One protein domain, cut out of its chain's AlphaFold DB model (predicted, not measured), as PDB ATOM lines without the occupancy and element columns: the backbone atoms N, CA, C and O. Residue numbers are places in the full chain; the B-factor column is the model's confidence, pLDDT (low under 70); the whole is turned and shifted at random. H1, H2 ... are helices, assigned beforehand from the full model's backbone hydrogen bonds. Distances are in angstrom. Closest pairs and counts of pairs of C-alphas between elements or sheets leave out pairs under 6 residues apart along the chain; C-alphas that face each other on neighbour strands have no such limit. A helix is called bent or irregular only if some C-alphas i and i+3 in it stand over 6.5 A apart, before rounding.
ATOM      1  N   LYS A  13     -18.860  -7.267 -32.743       95.38
ATOM      2  CA  LYS A  13     -18.217  -8.494 -32.286       95.38
ATOM      3  C   LYS A  13     -18.160  -9.542 -33.402       95.38
ATOM      4  O   LYS A  13     -17.107 -10.126 -33.652       95.38
ATOM      5  N   SER A  14     -19.267  -9.745 -34.108       96.50
ATOM      6  CA  SER A  14     -19.353 -10.637 -35.268       96.50
ATOM      7  C   SER A  14     -18.414 -10.172 -36.379       96.50
ATOM      8  O   SER A  14     -17.718 -10.986 -36.989       96.50
ATOM      9  N   PHE A  15     -18.334  -8.854 -36.594       98.06
ATOM     10  CA  PHE A  15     -17.391  -8.243 -37.526       98.06
ATOM     11  C   PHE A  15     -15.936  -8.568 -37.159       98.06
ATOM     12  O   PHE A  15     -15.163  -9.010 -38.014       98.06
ATOM     13  N   GLU A  16     -15.558  -8.419 -35.887       97.31
ATOM     14  CA  GLU A  16     -14.216  -8.770 -35.411       97.31
ATOM     15  C   GLU A  16     -13.900 -10.258 -35.602       97.31
ATOM     16  O   GLU A  16     -12.796 -10.602 -36.026       97.31
ATOM     17  N   TYR A  17     -14.862 -11.148 -35.355       97.19
ATOM     18  CA  TYR A  17     -14.680 -12.590 -35.549       97.19
ATOM     19  C   TYR A  17     -14.494 -12.956 -37.015       97.19
ATOM     20  O   TYR A  17     -13.621 -13.767 -37.337       97.19
ATOM     21  N   ALA A  18     -15.267 -12.339 -37.909       97.19
ATOM     22  CA  ALA A  18     -15.115 -12.525 -39.345       97.19
ATOM     23  C   ALA A  18     -13.748 -12.029 -39.825       97.19
ATOM     24  O   ALA A  18     -13.077 -12.736 -40.577       97.19
ATOM     25  N   ARG A  19     -13.297 -10.869 -39.332       96.88
ATOM     26  CA  ARG A  19     -11.970 -10.320 -39.627       96.88
ATOM     27  C   ARG A  19     -10.842 -11.236 -39.145       96.88
ATOM     28  O   ARG A  19      -9.929 -11.532 -39.914       96.88
ATOM     29  N   ASP A  20     -10.922 -11.733 -37.909       95.75
ATOM     30  CA  ASP A  20      -9.950 -12.680 -37.347       95.75
ATOM     31  C   ASP A  20      -9.899 -13.983 -38.162       95.75
ATOM     32  O   ASP A  20      -8.819 -14.519 -38.419       95.75
ATOM     33  N   CYS A  21     -11.058 -14.494 -38.589       95.94
ATOM     34  CA  CYS A  21     -11.144 -15.686 -39.431       95.94
ATOM     35  C   CYS A  21     -10.558 -15.442 -40.829       95.94
ATOM     36  O   CYS A  21      -9.856 -16.297 -41.366       95.94
ATOM     37  N   LEU A  22     -10.821 -14.276 -41.418       95.56
ATOM     38  CA  LEU A  22     -10.310 -13.892 -42.730       95.56
ATOM     39  C   LEU A  22      -8.777 -13.774 -42.722       95.56
ATOM     40  O   LEU A  22      -8.118 -14.336 -43.596       95.56
ATOM     41  N   ASN A  23      -8.205 -13.167 -41.678       94.94
ATOM     42  CA  ASN A  23      -6.755 -13.099 -41.479       94.94
ATOM     43  C   ASN A  23      -6.123 -14.502 -41.374       94.94
ATOM     44  O   ASN A  23      -5.044 -14.758 -41.907       94.94
ATOM     45  N   LEU A  24      -6.796 -15.462 -40.729       93.31
ATOM     46  CA  LEU A  24      -6.311 -16.847 -40.676       93.31
ATOM     47  C   LEU A  24      -6.299 -17.525 -42.050       93.31
ATOM     48  O   LEU A  24      -5.339 -18.226 -42.380       93.31
ATOM     49  N   LEU A  25      -7.348 -17.310 -42.851       92.25
ATOM     50  CA  LEU A  25      -7.430 -17.831 -44.218       92.25
ATOM     51  C   LEU A  25      -6.313 -17.251 -45.100       92.25
ATOM     52  O   LEU A  25      -5.672 -17.991 -45.847       92.25
ATOM     53  N   GLU A  26      -6.027 -15.955 -44.969       92.31
ATOM     54  CA  GLU A  26      -4.947 -15.269 -45.692       92.31
ATOM     55  C   GLU A  26      -3.567 -15.835 -45.377       92.31
ATOM     56  O   GLU A  26      -2.790 -16.116 -46.292       92.31
ATOM     57  N   ASN A  27      -3.290 -16.064 -44.094       89.75
ATOM     58  CA  ASN A  27      -2.022 -16.622 -43.631       89.75
ATOM     59  C   ASN A  27      -1.916 -18.141 -43.852       89.75
ATOM     60  O   ASN A  27      -0.900 -18.749 -43.518       89.75
ATOM     61  N   ARG A  28      -2.950 -18.768 -44.439       80.31
ATOM     62  CA  ARG A  28      -3.046 -20.218 -44.678       80.31
ATOM     63  C   ARG A  28      -2.829 -21.041 -43.406       80.31
ATOM     64  O   ARG A  28      -2.357 -22.182 -43.470       80.31
ATOM     65  N   GLU A  29      -3.184 -20.482 -42.251       77.19
ATOM     66  CA  GLU A  29      -3.119 -21.208 -40.992       77.19
ATOM     67  C   GLU A  29      -4.159 -22.328 -41.002       77.19
ATOM     68  O   GLU A  29      -5.358 -22.106 -41.163       77.19
ATOM     69  N   LYS A  30      -3.703 -23.570 -40.824       68.06
ATOM     70  CA  LYS A  30      -4.580 -24.750 -40.893       68.06
ATOM     71  C   LYS A  30      -5.324 -25.034 -39.585       68.06
ATOM     72  O   LYS A  30      -6.185 -25.910 -39.554       68.06
ATOM     73  N   ASN A  31      -5.004 -24.334 -38.493       81.12
ATOM     74  CA  ASN A  31      -5.541 -24.655 -37.172       81.12
ATOM     75  C   ASN A  31      -6.856 -23.913 -36.865       81.12
ATOM     76  O   ASN A  31      -6.922 -23.052 -35.988       81.12
ATOM     77  N   MET A  32      -7.929 -24.303 -37.557       83.38
ATOM     78  CA  MET A  32      -9.284 -23.780 -37.310       83.38
ATOM     79  C   MET A  32      -9.824 -24.143 -35.916       83.38
ATOM     80  O   MET A  32     -10.665 -23.434 -35.369       83.38
ATOM     81  N   ILE A  33      -9.305 -25.207 -35.294       85.75
ATOM     82  CA  ILE A  33      -9.633 -25.555 -33.904       85.75
ATOM     83  C   ILE A  33      -9.069 -24.493 -32.947       85.75
ATOM     84  O   ILE A  33      -9.744 -24.083 -32.004       85.75
ATOM     85  N   GLY A  34      -7.850 -24.012 -33.208       88.25
ATOM     86  CA  GLY A  34      -7.218 -22.930 -32.455       88.25
ATOM     87  C   GLY A  34      -7.987 -21.612 -32.552       88.25
ATOM     88  O   GLY A  34      -8.137 -20.927 -31.541       88.25
ATOM     89  N   PHE A  35      -8.528 -21.291 -33.734       91.88
ATOM     90  CA  PHE A  35      -9.437 -20.155 -33.920       91.88
ATOM     91  C   PHE A  35     -10.653 -20.259 -33.005       91.88
ATOM     92  O   PHE A  35     -10.874 -19.376 -32.176       91.88
ATOM     93  N   ASP A  36     -11.395 -21.363 -33.104       93.81
ATOM     94  CA  ASP A  36     -12.625 -21.524 -32.339       93.81
ATOM     95  C   ASP A  36     -12.372 -21.455 -30.835       93.81
ATOM     96  O   ASP A  36     -13.096 -20.779 -30.109       93.81
ATOM     97  N   ASN A  37     -11.322 -22.129 -30.362       93.19
ATOM     98  CA  ASN A  37     -10.990 -22.158 -28.942       93.19
ATOM     99  C   ASN A  37     -10.584 -20.770 -28.431       93.19
ATOM    100  O   ASN A  37     -10.926 -20.408 -27.306       93.19
ATOM    101  N   ARG A  38      -9.891 -19.969 -29.252       94.31
ATOM    102  CA  ARG A  38      -9.530 -18.589 -28.910       94.31
ATOM    103  C   ARG A  38     -10.765 -17.701 -28.794       94.31
ATOM    104  O   ARG A  38     -10.881 -16.970 -27.815       94.31
ATOM    105  N   ILE A  39     -11.676 -17.766 -29.762       96.06
ATOM    106  CA  ILE A  39     -12.902 -16.961 -29.742       96.06
ATOM    107  C   ILE A  39     -13.830 -17.402 -28.599       96.06
ATOM    108  O   ILE A  39     -14.321 -16.568 -27.846       96.06
ATOM    109  N   GLN A  40     -13.980 -18.710 -28.380       96.25
ATOM    110  CA  GLN A  40     -14.745 -19.255 -27.256       96.25
ATOM    111  C   GLN A  40     -14.171 -18.818 -25.901       96.25
ATOM    112  O   GLN A  40     -14.927 -18.444 -25.007       96.25
ATOM    113  N   LYS A  41     -12.841 -18.811 -25.747       95.38
ATOM    114  CA  LYS A  41     -12.189 -18.300 -24.535       95.38
ATOM    115  C   LYS A  41     -12.535 -16.827 -24.286       95.38
ATOM    116  O   LYS A  41     -12.894 -16.492 -23.162       95.38
ATOM    117  N   ARG A  42     -12.493 -15.975 -25.321       95.69
ATOM    118  CA  ARG A  42     -12.871 -14.552 -25.211       95.69
ATOM    119  C   ARG A  42     -14.328 -14.377 -24.770       95.69
ATOM    120  O   ARG A  42     -14.602 -13.524 -23.929       95.69
ATOM    121  N   GLU A  43     -15.255 -15.186 -25.288       96.25
ATOM    122  CA  GLU A  43     -16.660 -15.138 -24.854       96.25
ATOM    123  C   GLU A  43     -16.842 -15.540 -23.394       96.25
ATOM    124  O   GLU A  43     -17.549 -14.853 -22.658       96.25
ATOM    125  N   ILE A  44     -16.178 -16.612 -22.956       96.00
ATOM    126  CA  ILE A  44     -16.223 -17.056 -21.558       96.00
ATOM    127  C   ILE A  44     -15.667 -15.961 -20.638       96.00
ATOM    128  O   ILE A  44     -16.285 -15.626 -19.631       96.00
ATOM    129  N   GLU A  45     -14.532 -15.352 -20.992       94.44
ATOM    130  CA  GLU A  45     -13.931 -14.261 -20.214       94.44
ATOM    131  C   GLU A  45     -14.843 -13.024 -20.155       94.44
ATOM    132  O   GLU A  45     -15.037 -12.447 -19.083       94.44
ATOM    133  N   SER A  46     -15.467 -12.652 -21.279       94.31
ATOM    134  CA  SER A  46     -16.440 -11.555 -21.331       94.31
ATOM    135  C   SER A  46     -17.670 -11.843 -20.466       94.31
ATOM    136  O   SER A  46     -18.151 -10.962 -19.753       94.31
ATOM    137  N   HIS A  47     -18.164 -13.080 -20.485       94.81
ATOM    138  CA  HIS A  47     -19.283 -13.529 -19.659       94.81
ATOM    139  C   HIS A  47     -18.970 -13.450 -18.160       94.81
ATOM    140  O   HIS A  47     -19.725 -12.828 -17.413       94.81
ATOM    141  N   ILE A  48     -17.829 -14.002 -17.735       95.19
ATOM    142  CA  ILE A  48     -17.357 -13.952 -16.340       95.19
ATOM    143  C   ILE A  48     -17.218 -12.497 -15.872       95.19
ATOM    144  O   ILE A  48     -17.689 -12.144 -14.790       95.19
ATOM    145  N   SER A  49     -16.634 -11.632 -16.709       93.81
ATOM    146  CA  SER A  49     -16.478 -10.208 -16.401       93.81
ATOM    147  C   SER A  49     -17.826  -9.499 -16.219       93.81
ATOM    148  O   SER A  49     -18.003  -8.770 -15.247       93.81
ATOM    149  N   ARG A  50     -18.813  -9.758 -17.089       95.19
ATOM    150  CA  ARG A  50     -20.172  -9.184 -16.975       95.19
ATOM    151  C   ARG A  50     -20.926  -9.654 -15.733       95.19
ATOM    152  O   ARG A  50     -21.777  -8.927 -15.234       95.19
ATOM    153  N   LYS A  51     -20.626 -10.859 -15.244       94.50
ATOM    154  CA  LYS A  51     -21.169 -11.391 -13.985       94.50
ATOM    155  C   LYS A  51     -20.525 -10.767 -12.744       94.50
ATOM    156  O   LYS A  51     -21.029 -10.985 -11.649       94.50
ATOM    157  N   GLY A  52     -19.446  -9.996 -12.903       94.75
ATOM    158  CA  GLY A  52     -18.731  -9.371 -11.790       94.75
ATOM    159  C   GLY A  52     -17.957 -10.365 -10.924       94.75
ATOM    160  O   GLY A  52     -17.681 -10.067  -9.766       94.75
ATOM    161  N   ILE A  53     -17.624 -11.546 -11.458       93.62
ATOM    162  CA  ILE A  53     -16.852 -12.561 -10.734       93.62
ATOM    163  C   ILE A  53     -15.392 -12.099 -10.641       93.62
ATOM    164  O   ILE A  53     -14.781 -11.754 -11.656       93.62
ATOM    165  N   ASP A  54     -14.830 -12.116  -9.430       90.19
ATOM    166  CA  ASP A  54     -13.425 -11.775  -9.195       90.19
ATOM    167  C   ASP A  54     -12.502 -12.720  -9.980       90.19
ATOM    168  O   ASP A  54     -12.611 -13.946  -9.910       90.19
ATOM    169  N   TYR A  55     -11.546 -12.136 -10.702       82.25
ATOM    170  CA  TYR A  55     -10.527 -12.867 -11.442       82.25
ATOM    171  C   TYR A  55      -9.731 -13.845 -10.557       82.25
ATOM    172  O   TYR A  55      -9.334 -14.920 -11.025       82.25
ATOM    173  N   ASN A  56      -9.518 -13.485  -9.286       90.31
ATOM    174  CA  ASN A  56      -8.759 -14.277  -8.320       90.31
ATOM    175  C   ASN A  56      -9.585 -15.395  -7.667       90.31
ATOM    176  O   ASN A  56      -9.004 -16.313  -7.085       90.31
ATOM    177  N   ASN A  57     -10.915 -15.366  -7.787       92.25
ATOM    178  CA  ASN A  57     -11.768 -16.434  -7.278       92.25
ATOM    179  C   ASN A  57     -11.831 -17.589  -8.290       92.25
ATOM    180  O   ASN A  57     -12.673 -17.628  -9.187       92.25
ATOM    181  N   PHE A  58     -10.896 -18.532  -8.161       93.12
ATOM    182  CA  PHE A  58     -10.786 -19.669  -9.075       93.12
ATOM    183  C   PHE A  58     -12.031 -20.570  -9.075       93.12
ATOM    184  O   PHE A  58     -12.425 -21.048 -10.138       93.12
ATOM    185  N   GLU A  59     -12.650 -20.797  -7.917       95.19
ATOM    186  CA  GLU A  59     -13.781 -21.720  -7.777       95.19
ATOM    187  C   GLU A  59     -15.025 -21.204  -8.509       95.19
ATOM    188  O   GLU A  59     -15.594 -21.923  -9.338       95.19
ATOM    189  N   ASP A  60     -15.375 -19.933  -8.299       93.31
ATOM    190  CA  ASP A  60     -16.505 -19.293  -8.981       93.31
ATOM    191  C   ASP A  60     -16.263 -19.222 -10.490       93.31
ATOM    192  O   ASP A  60     -17.138 -19.556 -11.292       93.31
ATOM    193  N   ARG A  61     -15.043 -18.857 -10.905       95.19
ATOM    194  CA  ARG A  61     -14.677 -18.804 -12.326       95.19
ATOM    195  C   ARG A  61     -14.765 -20.160 -13.003       95.19
ATOM    196  O   ARG A  61     -15.239 -20.237 -14.138       95.19
ATOM    197  N   ASN A  62     -14.282 -21.214 -12.350       96.00
ATOM    198  CA  ASN A  62     -14.320 -22.562 -12.903       96.00
ATOM    199  C   ASN A  62     -15.766 -23.061 -13.015       96.00
ATOM    200  O   ASN A  62     -16.161 -23.569 -14.065       96.00
ATOM    201  N   SER A  63     -16.571 -22.842 -11.976       96.31
ATOM    202  CA  SER A  63     -17.991 -23.202 -11.964       96.31
ATOM    203  C   SER A  63     -18.767 -22.477 -13.067       96.31
ATOM    204  O   SER A  63     -19.480 -23.115 -13.842       96.31
ATOM    205  N   GLU A  64     -18.556 -21.167 -13.221       96.31
ATOM    206  CA  GLU A  64     -19.221 -20.375 -14.261       96.31
ATOM    207  C   GLU A  64     -18.722 -20.729 -15.670       96.31
ATOM    208  O   GLU A  64     -19.498 -20.741 -16.625       96.31
ATOM    209  N   THR A  65     -17.442 -21.087 -15.820       96.31
ATOM    210  CA  THR A  65     -16.894 -21.587 -17.093       96.31
ATOM    211  C   THR A  65     -17.581 -22.884 -17.509       96.31
ATOM    212  O   THR A  65     -18.016 -23.014 -18.655       96.31
ATOM    213  N   ILE A  66     -17.711 -23.842 -16.587       96.75
ATOM    214  CA  ILE A  66     -18.395 -25.117 -16.839       96.75
ATOM    215  C   ILE A  66     -19.868 -24.867 -17.173       96.75
ATOM    216  O   ILE A  66     -20.383 -25.447 -18.131       96.75
ATOM    217  N   PHE A  67     -20.533 -23.976 -16.432       97.06
ATOM    218  CA  PHE A  67     -21.899 -23.557 -16.731       97.06
ATOM    219  C   PHE A  67     -22.010 -23.009 -18.158       97.06
ATOM    220  O   PHE A  67     -22.810 -23.518 -18.943       97.06
ATOM    221  N   TRP A  68     -21.168 -22.039 -18.528       97.50
ATOM    222  CA  TRP A  68     -21.185 -21.435 -19.859       97.50
ATOM    223  C   TRP A  68     -20.973 -22.483 -20.953       97.50
ATOM    224  O   TRP A  68     -21.694 -22.496 -21.948       97.50
ATOM    225  N   ILE A  69     -20.018 -23.400 -20.764       96.19
ATOM    226  CA  ILE A  69     -19.740 -24.466 -21.733       96.19
ATOM    227  C   ILE A  69     -20.969 -25.353 -21.928       96.19
ATOM    228  O   ILE A  69     -21.375 -25.594 -23.065       96.19
ATOM    229  N   ASN A  70     -21.580 -25.798 -20.831       96.25
ATOM    230  CA  ASN A  70     -22.744 -26.678 -20.875       96.25
ATOM    231  C   ASN A  70     -23.972 -25.999 -21.495       96.25
ATOM    232  O   ASN A  70     -24.770 -26.676 -22.140       96.25
ATOM    233  N   GLN A  71     -24.123 -24.686 -21.315       95.81
ATOM    234  CA  GLN A  71     -25.266 -23.940 -21.841       95.81
ATOM    235  C   GLN A  71     -25.075 -23.471 -23.285       95.81
ATOM    236  O   GLN A  71     -26.013 -23.541 -24.077       95.81
ATOM    237  N   TYR A  72     -23.884 -22.989 -23.648       95.25
ATOM    238  CA  TYR A  72     -23.708 -22.175 -24.855       95.25
ATOM    239  C   TYR A  72     -22.704 -22.737 -25.863       95.25
ATOM    240  O   TYR A  72     -22.798 -22.400 -27.043       95.25
ATOM    241  N   ALA A  73     -21.755 -23.597 -25.471       93.94
ATOM    242  CA  ALA A  73     -20.628 -23.939 -26.350       93.94
ATOM    243  C   ALA A  73     -21.047 -24.613 -27.667       93.94
ATOM    244  O   ALA A  73     -20.447 -24.347 -28.708       93.94
ATOM    245  N   CYS A  74     -22.069 -25.471 -27.643       92.00
ATOM    246  CA  CYS A  74     -22.561 -26.157 -28.842       92.00
ATOM    247  C   CYS A  74     -23.141 -25.172 -29.869       92.00
ATOM    248  O   CYS A  74     -22.793 -25.203 -31.055       92.00
ATOM    249  N   ASP A  75     -24.004 -24.274 -29.403       93.31
ATOM    250  CA  ASP A  75     -24.652 -23.269 -30.245       93.31
ATOM    251  C   ASP A  75     -23.645 -22.229 -30.725       93.31
ATOM    252  O   ASP A  75     -23.645 -21.858 -31.899       93.31
ATOM    253  N   PHE A  76     -22.708 -21.847 -29.857       95.12
ATOM    254  CA  PHE A  76     -21.627 -20.945 -30.216       95.12
ATOM    255  C   PHE A  76     -20.688 -21.554 -31.265       95.12
ATOM    256  O   PHE A  76     -20.309 -20.889 -32.224       95.12
ATOM    257  N   ARG A  77     -20.359 -22.848 -31.155       93.81
ATOM    258  CA  ARG A  77     -19.563 -23.548 -32.176       93.81
ATOM    259  C   ARG A  77     -20.289 -23.610 -33.519       93.81
ATOM    260  O   ARG A  77     -19.662 -23.440 -34.561       93.81
ATOM    261  N   SER A  78     -21.601 -23.831 -33.489       94.19
ATOM    262  CA  SER A  78     -22.452 -23.810 -34.682       94.19
ATOM    263  C   SER A  78     -22.469 -22.422 -35.333       94.19
ATOM    264  O   SER A  78     -22.275 -22.305 -36.540       94.19
ATOM    265  N   TYR A  79     -22.555 -21.366 -34.523       96.12
ATOM    266  CA  TYR A  79     -22.422 -19.984 -34.977       96.12
ATOM    267  C   TYR A  79     -21.066 -19.701 -35.636       96.12
ATOM    268  O   TYR A  79     -21.021 -19.188 -36.755       96.12
ATOM    269  N   LEU A  80     -19.961 -20.123 -35.014       95.62
ATOM    270  CA  LEU A  80     -18.630 -19.978 -35.611       95.62
ATOM    271  C   LEU A  80     -18.501 -20.729 -36.942       95.62
ATOM    272  O   LEU A  80     -17.776 -20.277 -37.824       95.62
ATOM    273  N   ASN A  81     -19.205 -21.846 -37.125       94.75
ATOM    274  CA  ASN A  81     -19.227 -22.545 -38.409       94.75
ATOM    275  C   ASN A  81     -19.929 -21.728 -39.499       94.75
ATOM    276  O   ASN A  81     -19.383 -21.614 -40.595       94.75
ATOM    277  N   THR A  82     -21.072 -21.097 -39.211       96.75
ATOM    278  CA  THR A  82     -21.703 -20.179 -40.174       96.75
ATOM    279  C   THR A  82     -20.813 -18.966 -40.458       96.75
ATOM    280  O   THR A  82     -20.664 -18.565 -41.612       96.75
ATOM    281  N   LEU A  83     -20.131 -18.431 -39.444       96.81
ATOM    282  CA  LEU A  83     -19.217 -17.299 -39.613       96.81
ATOM    283  C   LEU A  83     -18.011 -17.651 -40.503       96.81
ATOM    284  O   LEU A  83     -17.595 -16.838 -41.328       96.81
ATOM    285  N   LYS A  84     -17.493 -18.882 -40.420       95.12
ATOM    286  CA  LYS A  84     -16.443 -19.376 -41.330       95.12
ATOM    287  C   LYS A  84     -16.912 -19.450 -42.783       95.12
ATOM    288  O   LYS A  84     -16.110 -19.192 -43.676       95.12
ATOM    289  N   VAL A  85     -18.187 -19.766 -43.037       95.69
ATOM    290  CA  VAL A  85     -18.756 -19.717 -44.397       95.69
ATOM    291  C   VAL A  85     -18.710 -18.283 -44.935       95.69
ATOM    292  O   VAL A  85     -18.236 -18.067 -46.050       95.69
ATOM    293  N   ALA A  86     -19.110 -17.295 -44.126       96.88
ATOM    294  CA  ALA A  86     -19.018 -15.883 -44.501       96.88
ATOM    295  C   ALA A  86     -17.567 -15.434 -44.747       96.88
ATOM    296  O   ALA A  86     -17.280 -14.811 -45.770       96.88
ATOM    297  N   ALA A  87     -16.634 -15.797 -43.862       96.06
ATOM    298  CA  ALA A  87     -15.213 -15.494 -44.035       96.06
ATOM    299  C   ALA A  87     -14.633 -16.146 -45.304       96.06
ATOM    300  O   ALA A  87     -13.879 -15.509 -46.037       96.06
ATOM    301  N   GLY A  88     -15.033 -17.383 -45.612       95.31
ATOM    302  CA  GLY A  88     -14.669 -18.064 -46.854       95.31
ATOM    303  C   GLY A  88     -15.175 -17.335 -48.101       95.31
ATOM    304  O   GLY A  88     -14.427 -17.189 -49.067       95.31
ATOM    305  N   LEU A  89     -16.407 -16.816 -48.071       96.44
ATOM    306  CA  LEU A  89     -16.974 -16.032 -49.173       96.44
ATOM    307  C   LEU A  89     -16.230 -14.702 -49.377       96.44
ATOM    308  O   LEU A  89     -15.943 -14.328 -50.513       96.44
ATOM    309  N   LEU A  90     -15.892 -14.002 -48.288       97.56
ATOM    310  CA  LEU A  90     -15.083 -12.777 -48.330       97.56
ATOM    311  C   LEU A  90     -13.693 -13.056 -48.916       97.56
ATOM    312  O   LEU A  90     -13.247 -12.347 -49.819       97.56
ATOM    313  N   HIS A  91     -13.052 -14.137 -48.464       95.94
ATOM    314  CA  HIS A  91     -11.748 -14.562 -48.963       95.94
ATOM    315  C   HIS A  91     -11.788 -14.905 -50.457       95.94
ATOM    316  O   HIS A  91     -10.918 -14.475 -51.213       95.94
ATOM    317  N   TYR A  92     -12.824 -15.622 -50.908       95.81
ATOM    318  CA  TYR A  92     -13.037 -15.936 -52.323       95.81
ATOM    319  C   TYR A  92     -13.200 -14.675 -53.184       95.81
ATOM    320  O   TYR A  92     -12.672 -14.613 -54.292       95.81
ATOM    321  N   LYS A  93     -13.872 -13.643 -52.659       96.56
ATOM    322  CA  LYS A  93     -14.004 -12.329 -53.311       96.56
ATOM    323  C   LYS A  93     -12.708 -11.506 -53.310       96.56
ATOM    324  O   LYS A  93     -12.687 -10.427 -53.892       96.56
ATOM    325  N   GLY A  94     -11.642 -11.989 -52.672       96.38
ATOM    326  CA  GLY A  94     -10.359 -11.292 -52.588       96.38
ATOM    327  C   GLY A  94     -10.331 -10.138 -51.582       96.38
ATOM    328  O   GLY A  94      -9.368  -9.373 -51.589       96.38
ATOM    329  N   ILE A  95     -11.346 -10.016 -50.719       97.69
ATOM    330  CA  ILE A  95     -11.375  -9.014 -49.646       97.69
ATOM    331  C   ILE A  95     -10.323  -9.389 -48.603       97.69
ATOM    332  O   ILE A  95     -10.184 -10.570 -48.269       97.69
ATOM    333  N   LYS A  96      -9.578  -8.391 -48.113       96.94
ATOM    334  CA  LYS A  96      -8.531  -8.586 -47.111       96.94
ATOM    335  C   LYS A  96      -9.011  -8.250 -45.707       96.94
ATOM    336  O   LYS A  96      -9.894  -7.419 -45.528       96.94
ATOM    337  N   SER A  97      -8.436  -8.895 -44.701       97.12
ATOM    338  CA  SER A  97      -8.790  -8.699 -43.296       97.12
ATOM    339  C   SER A  97      -8.541  -7.270 -42.800       97.12
ATOM    340  O   SER A  97      -9.334  -6.744 -42.021       97.12
ATOM    341  N   ASP A  98      -7.487  -6.613 -43.276       96.62
ATOM    342  CA  ASP A  98      -7.147  -5.225 -42.956       96.62
ATOM    343  C   ASP A  98      -8.005  -4.194 -43.706       96.62
ATOM    344  O   ASP A  98      -8.176  -3.076 -43.220       96.62
ATOM    345  N   SER A  99      -8.576  -4.574 -44.852       97.19
ATOM    346  CA  SER A  99      -9.445  -3.722 -45.671       97.19
ATOM    347  C   SER A  99     -10.943  -4.000 -45.521       97.19
ATOM    348  O   SER A  99     -11.740  -3.211 -46.024       97.19
ATOM    349  N   LEU A 100     -11.333  -5.074 -44.824       98.25
ATOM    350  CA  LEU A 100     -12.729  -5.460 -44.625       98.25
ATOM    351  C   LEU A 100     -13.518  -4.325 -43.962       98.25
ATOM    352  O   LEU A 100     -13.255  -3.935 -42.824       98.25
ATOM    353  N   THR A 101     -14.541  -3.839 -44.657       98.06
ATOM    354  CA  THR A 101     -15.447  -2.809 -44.145       98.06
ATOM    355  C   THR A 101     -16.683  -3.416 -43.480       98.06
ATOM    356  O   THR A 101     -17.104  -4.539 -43.774       98.06
ATOM    357  N   LYS A 102     -17.326  -2.650 -42.586       97.81
ATOM    358  CA  LYS A 102     -18.600  -3.055 -41.963       97.81
ATOM    359  C   LYS A 102     -19.709  -3.276 -42.994       97.81
ATOM    360  O   LYS A 102     -20.552  -4.145 -42.804       97.81
ATOM    361  N   GLU A 103     -19.709  -2.501 -44.076       98.00
ATOM    362  CA  GLU A 103     -20.694  -2.625 -45.150       98.00
ATOM    363  C   GLU A 103     -20.515  -3.932 -45.931       98.00
ATOM    364  O   GLU A 103     -21.477  -4.678 -46.108       98.00
ATOM    365  N   GLU A 104     -19.282  -4.275 -46.314       98.00
ATOM    366  CA  GLU A 104     -18.981  -5.562 -46.953       98.00
ATOM    367  C   GLU A 104     -19.331  -6.745 -46.050       98.00
ATOM    368  O   GLU A 104     -19.921  -7.726 -46.510       98.00
ATOM    369  N   PHE A 105     -19.005  -6.646 -44.758       98.31
ATOM    370  CA  PHE A 105     -19.368  -7.667 -43.781       98.31
ATOM    371  C   PHE A 105     -20.887  -7.827 -43.664       98.31
ATOM    372  O   PHE A 105     -21.384  -8.953 -43.719       98.31
ATOM    373  N   LYS A 106     -21.633  -6.720 -43.573       98.25
ATOM    374  CA  LYS A 106     -23.098  -6.737 -43.519       98.25
ATOM    375  C   LYS A 106     -23.692  -7.396 -44.763       98.25
ATOM    376  O   LYS A 106     -24.483  -8.325 -44.629       98.25
ATOM    377  N   HIS A 107     -23.261  -6.990 -45.958       97.88
ATOM    378  CA  HIS A 107     -23.719  -7.604 -47.207       97.88
ATOM    379  C   HIS A 107     -23.384  -9.100 -47.279       97.88
ATOM    380  O   HIS A 107     -24.165  -9.887 -47.813       97.88
ATOM    381  N   CYS A 108     -22.237  -9.514 -46.734       98.00
ATOM    382  CA  CYS A 108     -21.880 -10.926 -46.637       98.00
ATOM    383  C   CYS A 108     -22.805 -11.688 -45.677       98.00
ATOM    384  O   CYS A 108     -23.289 -12.762 -46.032       98.00
ATOM    385  N   CYS A 109     -23.101 -11.125 -44.500       98.00
ATOM    386  CA  CYS A 109     -24.041 -11.712 -43.545       98.00
ATOM    387  C   CYS A 109     -25.425 -11.890 -44.167       98.00
ATOM    388  O   CYS A 109     -25.976 -12.985 -44.104       98.00
ATOM    389  N   ASP A 110     -25.947 -10.853 -44.825       97.94
ATOM    390  CA  ASP A 110     -27.245 -10.904 -45.503       97.94
ATOM    391  C   ASP A 110     -27.253 -11.993 -46.589       97.94
ATOM    392  O   ASP A 110     -28.180 -12.799 -46.659       97.94
ATOM    393  N   ALA A 111     -26.186 -12.093 -47.390       97.19
ATOM    394  CA  ALA A 111     -26.056 -13.133 -48.408       97.19
ATOM    395  C   ALA A 111     -26.029 -14.551 -47.809       97.19
ATOM    396  O   ALA A 111     -26.735 -15.429 -48.299       97.19
ATOM    397  N   VAL A 112     -25.255 -14.786 -46.744       97.56
ATOM    398  CA  VAL A 112     -25.177 -16.100 -46.079       97.56
ATOM    399  C   VAL A 112     -26.492 -16.453 -45.382       97.56
ATOM    400  O   VAL A 112     -26.950 -17.589 -45.486       97.56
ATOM    401  N   ASN A 113     -27.138 -15.487 -44.727       97.69
ATOM    402  CA  ASN A 113     -28.442 -15.667 -44.090       97.69
ATOM    403  C   ASN A 113     -29.541 -15.996 -45.110       97.69
ATOM    404  O   ASN A 113     -30.379 -16.854 -44.844       97.69
ATOM    405  N   ASN A 114     -29.498 -15.396 -46.304       97.44
ATOM    406  CA  ASN A 114     -30.417 -15.721 -47.399       97.44
ATOM    407  C   ASN A 114     -30.191 -17.126 -47.984       97.44
ATOM    408  O   ASN A 114     -31.092 -17.682 -48.605       97.44
ATOM    409  N   LEU A 115     -29.014 -17.723 -47.770       95.75
ATOM    410  CA  LEU A 115     -28.705 -19.102 -48.164       95.75
ATOM    411  C   LEU A 115     -29.053 -20.132 -47.077       95.75
ATOM    412  O   LEU A 115     -28.709 -21.304 -47.232       95.75
ATOM    413  N   LYS A 116     -29.717 -19.723 -45.986       94.75
ATOM    414  CA  LYS A 116     -30.002 -20.572 -44.821       94.75
ATOM    415  C   LYS A 116     -30.543 -21.950 -45.194       94.75
ATOM    416  O   LYS A 116     -29.950 -22.938 -44.782       94.75
ATOM    417  N   ASP A 117     -31.639 -22.020 -45.946       94.25
ATOM    418  CA  ASP A 117     -32.315 -23.297 -46.212       94.25
ATOM    419  C   ASP A 117     -31.407 -24.243 -47.010       94.25
ATOM    420  O   ASP A 117     -31.223 -25.400 -46.637       94.25
ATOM    421  N   PHE A 118     -30.711 -23.712 -48.020       94.56
ATOM    422  CA  PHE A 118     -29.721 -24.467 -48.787       94.56
ATOM    423  C   PHE A 118     -28.576 -24.990 -47.908       94.56
ATOM    424  O   PHE A 118     -28.194 -26.157 -48.009       94.56
ATOM    425  N   LEU A 119     -28.021 -24.139 -47.040       92.94
ATOM    426  CA  LEU A 119     -26.913 -24.508 -46.159       92.94
ATOM    427  C   LEU A 119     -27.344 -25.538 -45.109       92.94
ATOM    428  O   LEU A 119     -26.584 -26.463 -44.831       92.94
ATOM    429  N   VAL A 120     -28.553 -25.414 -44.558       91.81
ATOM    430  CA  VAL A 120     -29.121 -26.379 -43.603       91.81
ATOM    431  C   VAL A 120     -29.309 -27.754 -44.236       91.81
ATOM    432  O   VAL A 120     -29.058 -28.753 -43.578       91.81
ATOM    433  N   GLU A 121     -29.746 -27.823 -45.491       90.31
ATOM    434  CA  GLU A 121     -30.005 -29.105 -46.155       90.31
ATOM    435  C   GLU A 121     -28.736 -29.800 -46.669       90.31
ATOM    436  O   GLU A 121     -28.715 -31.026 -46.772       90.31
ATOM    437  N   ASN A 122     -27.691 -29.038 -47.013       88.19
ATOM    438  CA  ASN A 122     -26.567 -29.559 -47.803       88.19
ATOM    439  C   ASN A 122     -25.187 -29.425 -47.141       88.19
ATOM    440  O   ASN A 122     -24.234 -30.050 -47.609       88.19
ATOM    441  N   VAL A 123     -25.040 -28.596 -46.104       87.12
ATOM    442  CA  VAL A 123     -23.736 -28.298 -45.481       87.12
ATOM    443  C   VAL A 123     -23.719 -28.604 -43.984       87.12
ATOM    444  O   VAL A 123     -22.712 -29.119 -43.497       87.12
ATOM    445  N   PHE A 124     -24.789 -28.256 -43.261       83.81
ATOM    446  CA  PHE A 124     -24.884 -28.392 -41.802       83.81
ATOM    447  C   PHE A 124     -25.503 -29.718 -41.351       83.81
ATOM    448  O   PHE A 124     -26.398 -30.241 -42.046       83.81
TER     449      PHE A 124
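What this domain is: This is residues 13 to 124 of the 124 residues of an uncharacterized protein of Spirochaetes bacterium ADurb.Bin133 (UniProt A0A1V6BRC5). One long helix, H3, is bent near its middle into a wide V of two arms, H3a and H3b; H2 crosses the inside of the V and packs on both arms, while H1 packs on H3b on that same inner side. H4 crosses H3b toward the end of the V where H3b finishes, and the short H5 follows at the far end of H4, packing on no helix. The printed part has 112 residues with five named helices, in the order H1, H2, H3, H4, H5, and no named strand; the class is all helix. The whole is only just loose, close to compact, with a radius of gyration of the C-alphas of 16.0 A, and the C-alphas span 46 by 33 by 27 A along their three main axes.

Where its parts are: The longest helix is H3, residues 58 to 92, which by its hydrogen bonds was assigned as one helix but is bent: the C-alphas of Gln 71 and Cys 74 are 7.8 A apart. Its first arm, H3a, covers residues 58 to 71, begins with C-alpha 58 at (-10.786, -19.669, -9.075) and is 19.8 A from first to last C-alpha. Its second arm, H3b, covers residues 74 to 92, is 27.3 A long and ends with C-alpha 92 at (-13.037, -15.936, -52.323); residues 72 and 73 belong to neither arm. H1 covers residues 13 to 26, begins with C-alpha 13 at (-18.217, -8.494, -32.286) and is 20.0 A long. H2 covers residues 32 to 50 and is 27.3 A long. H4 covers residues 102 to 114 and is 18.2 A long. H5 covers residues 116 to 122, is 10.1 A long and ends with C-alpha 122 at (-26.567, -29.559, -47.803).

How they stand to each other: H3, taken whole, is the hub and touches three other helices. The lines of its arms H3a and H3b stand at 72 degrees, about perpendicular but only just past steep. H1 touches H3b at a steep tilt of 55 degrees, the same way, with residues 83 to 91 of H3b alone; the closest C-alphas, of Leu 22 and Ala 87, are 5.3 A apart. H2 touches H3a with its residues 44 to 48 alone, at a steep tilt of 61 degrees, opposite ways; the closest C-alphas, of Ile 44 and Thr 65, are 6.4 A apart. H2 and H3b only just touch, with 3 pairs of C-alphas within 8 A, the closest being those of Asp 36 and Leu 80 at 7.0 A, at a steep tilt of 54 degrees, opposite ways. H1 and H2 are close but not clearly touching, at a shallow tilt of 22 degrees, opposite ways, with the C-alphas of Cys 21 and Phe 35 closest at 7.3 A. H4 touches H3b with its residues 108 to 112 alone, at a steep tilt of 66 degrees, opposite ways; the closest C-alphas, of Ala 86 and Cys 108, are 6.1 A apart. H1 and H4 only just touch, with 3 pairs of C-alphas within 8 A, and are about perpendicular at 89 degrees; the C-alphas of Phe 15 and Phe 105 are closest at 6.6 A. H4 and H5 meet only through their link. H5 is apart from H3b, and H2 is apart from H4. In H1, H2, H3a, H3b, H4 and H5 every O i to N i+4 pair is within hydrogen-bond range.

The domain as a whole: The two C-alphas farthest apart, those of Asn 56 and Phe 118, are 46.7 A apart. The printed part runs from residue 13 to residue 124, the chain's last residue, and has no cut. The links H1 to H2 and H4 to H5 are tight, and the links H2 to H3 and H3 to H4 are short; no link is long. The mean pLDDT of the printed part is 94.2, and one residue, Lys 30 in the link H1 to H2, is under 70.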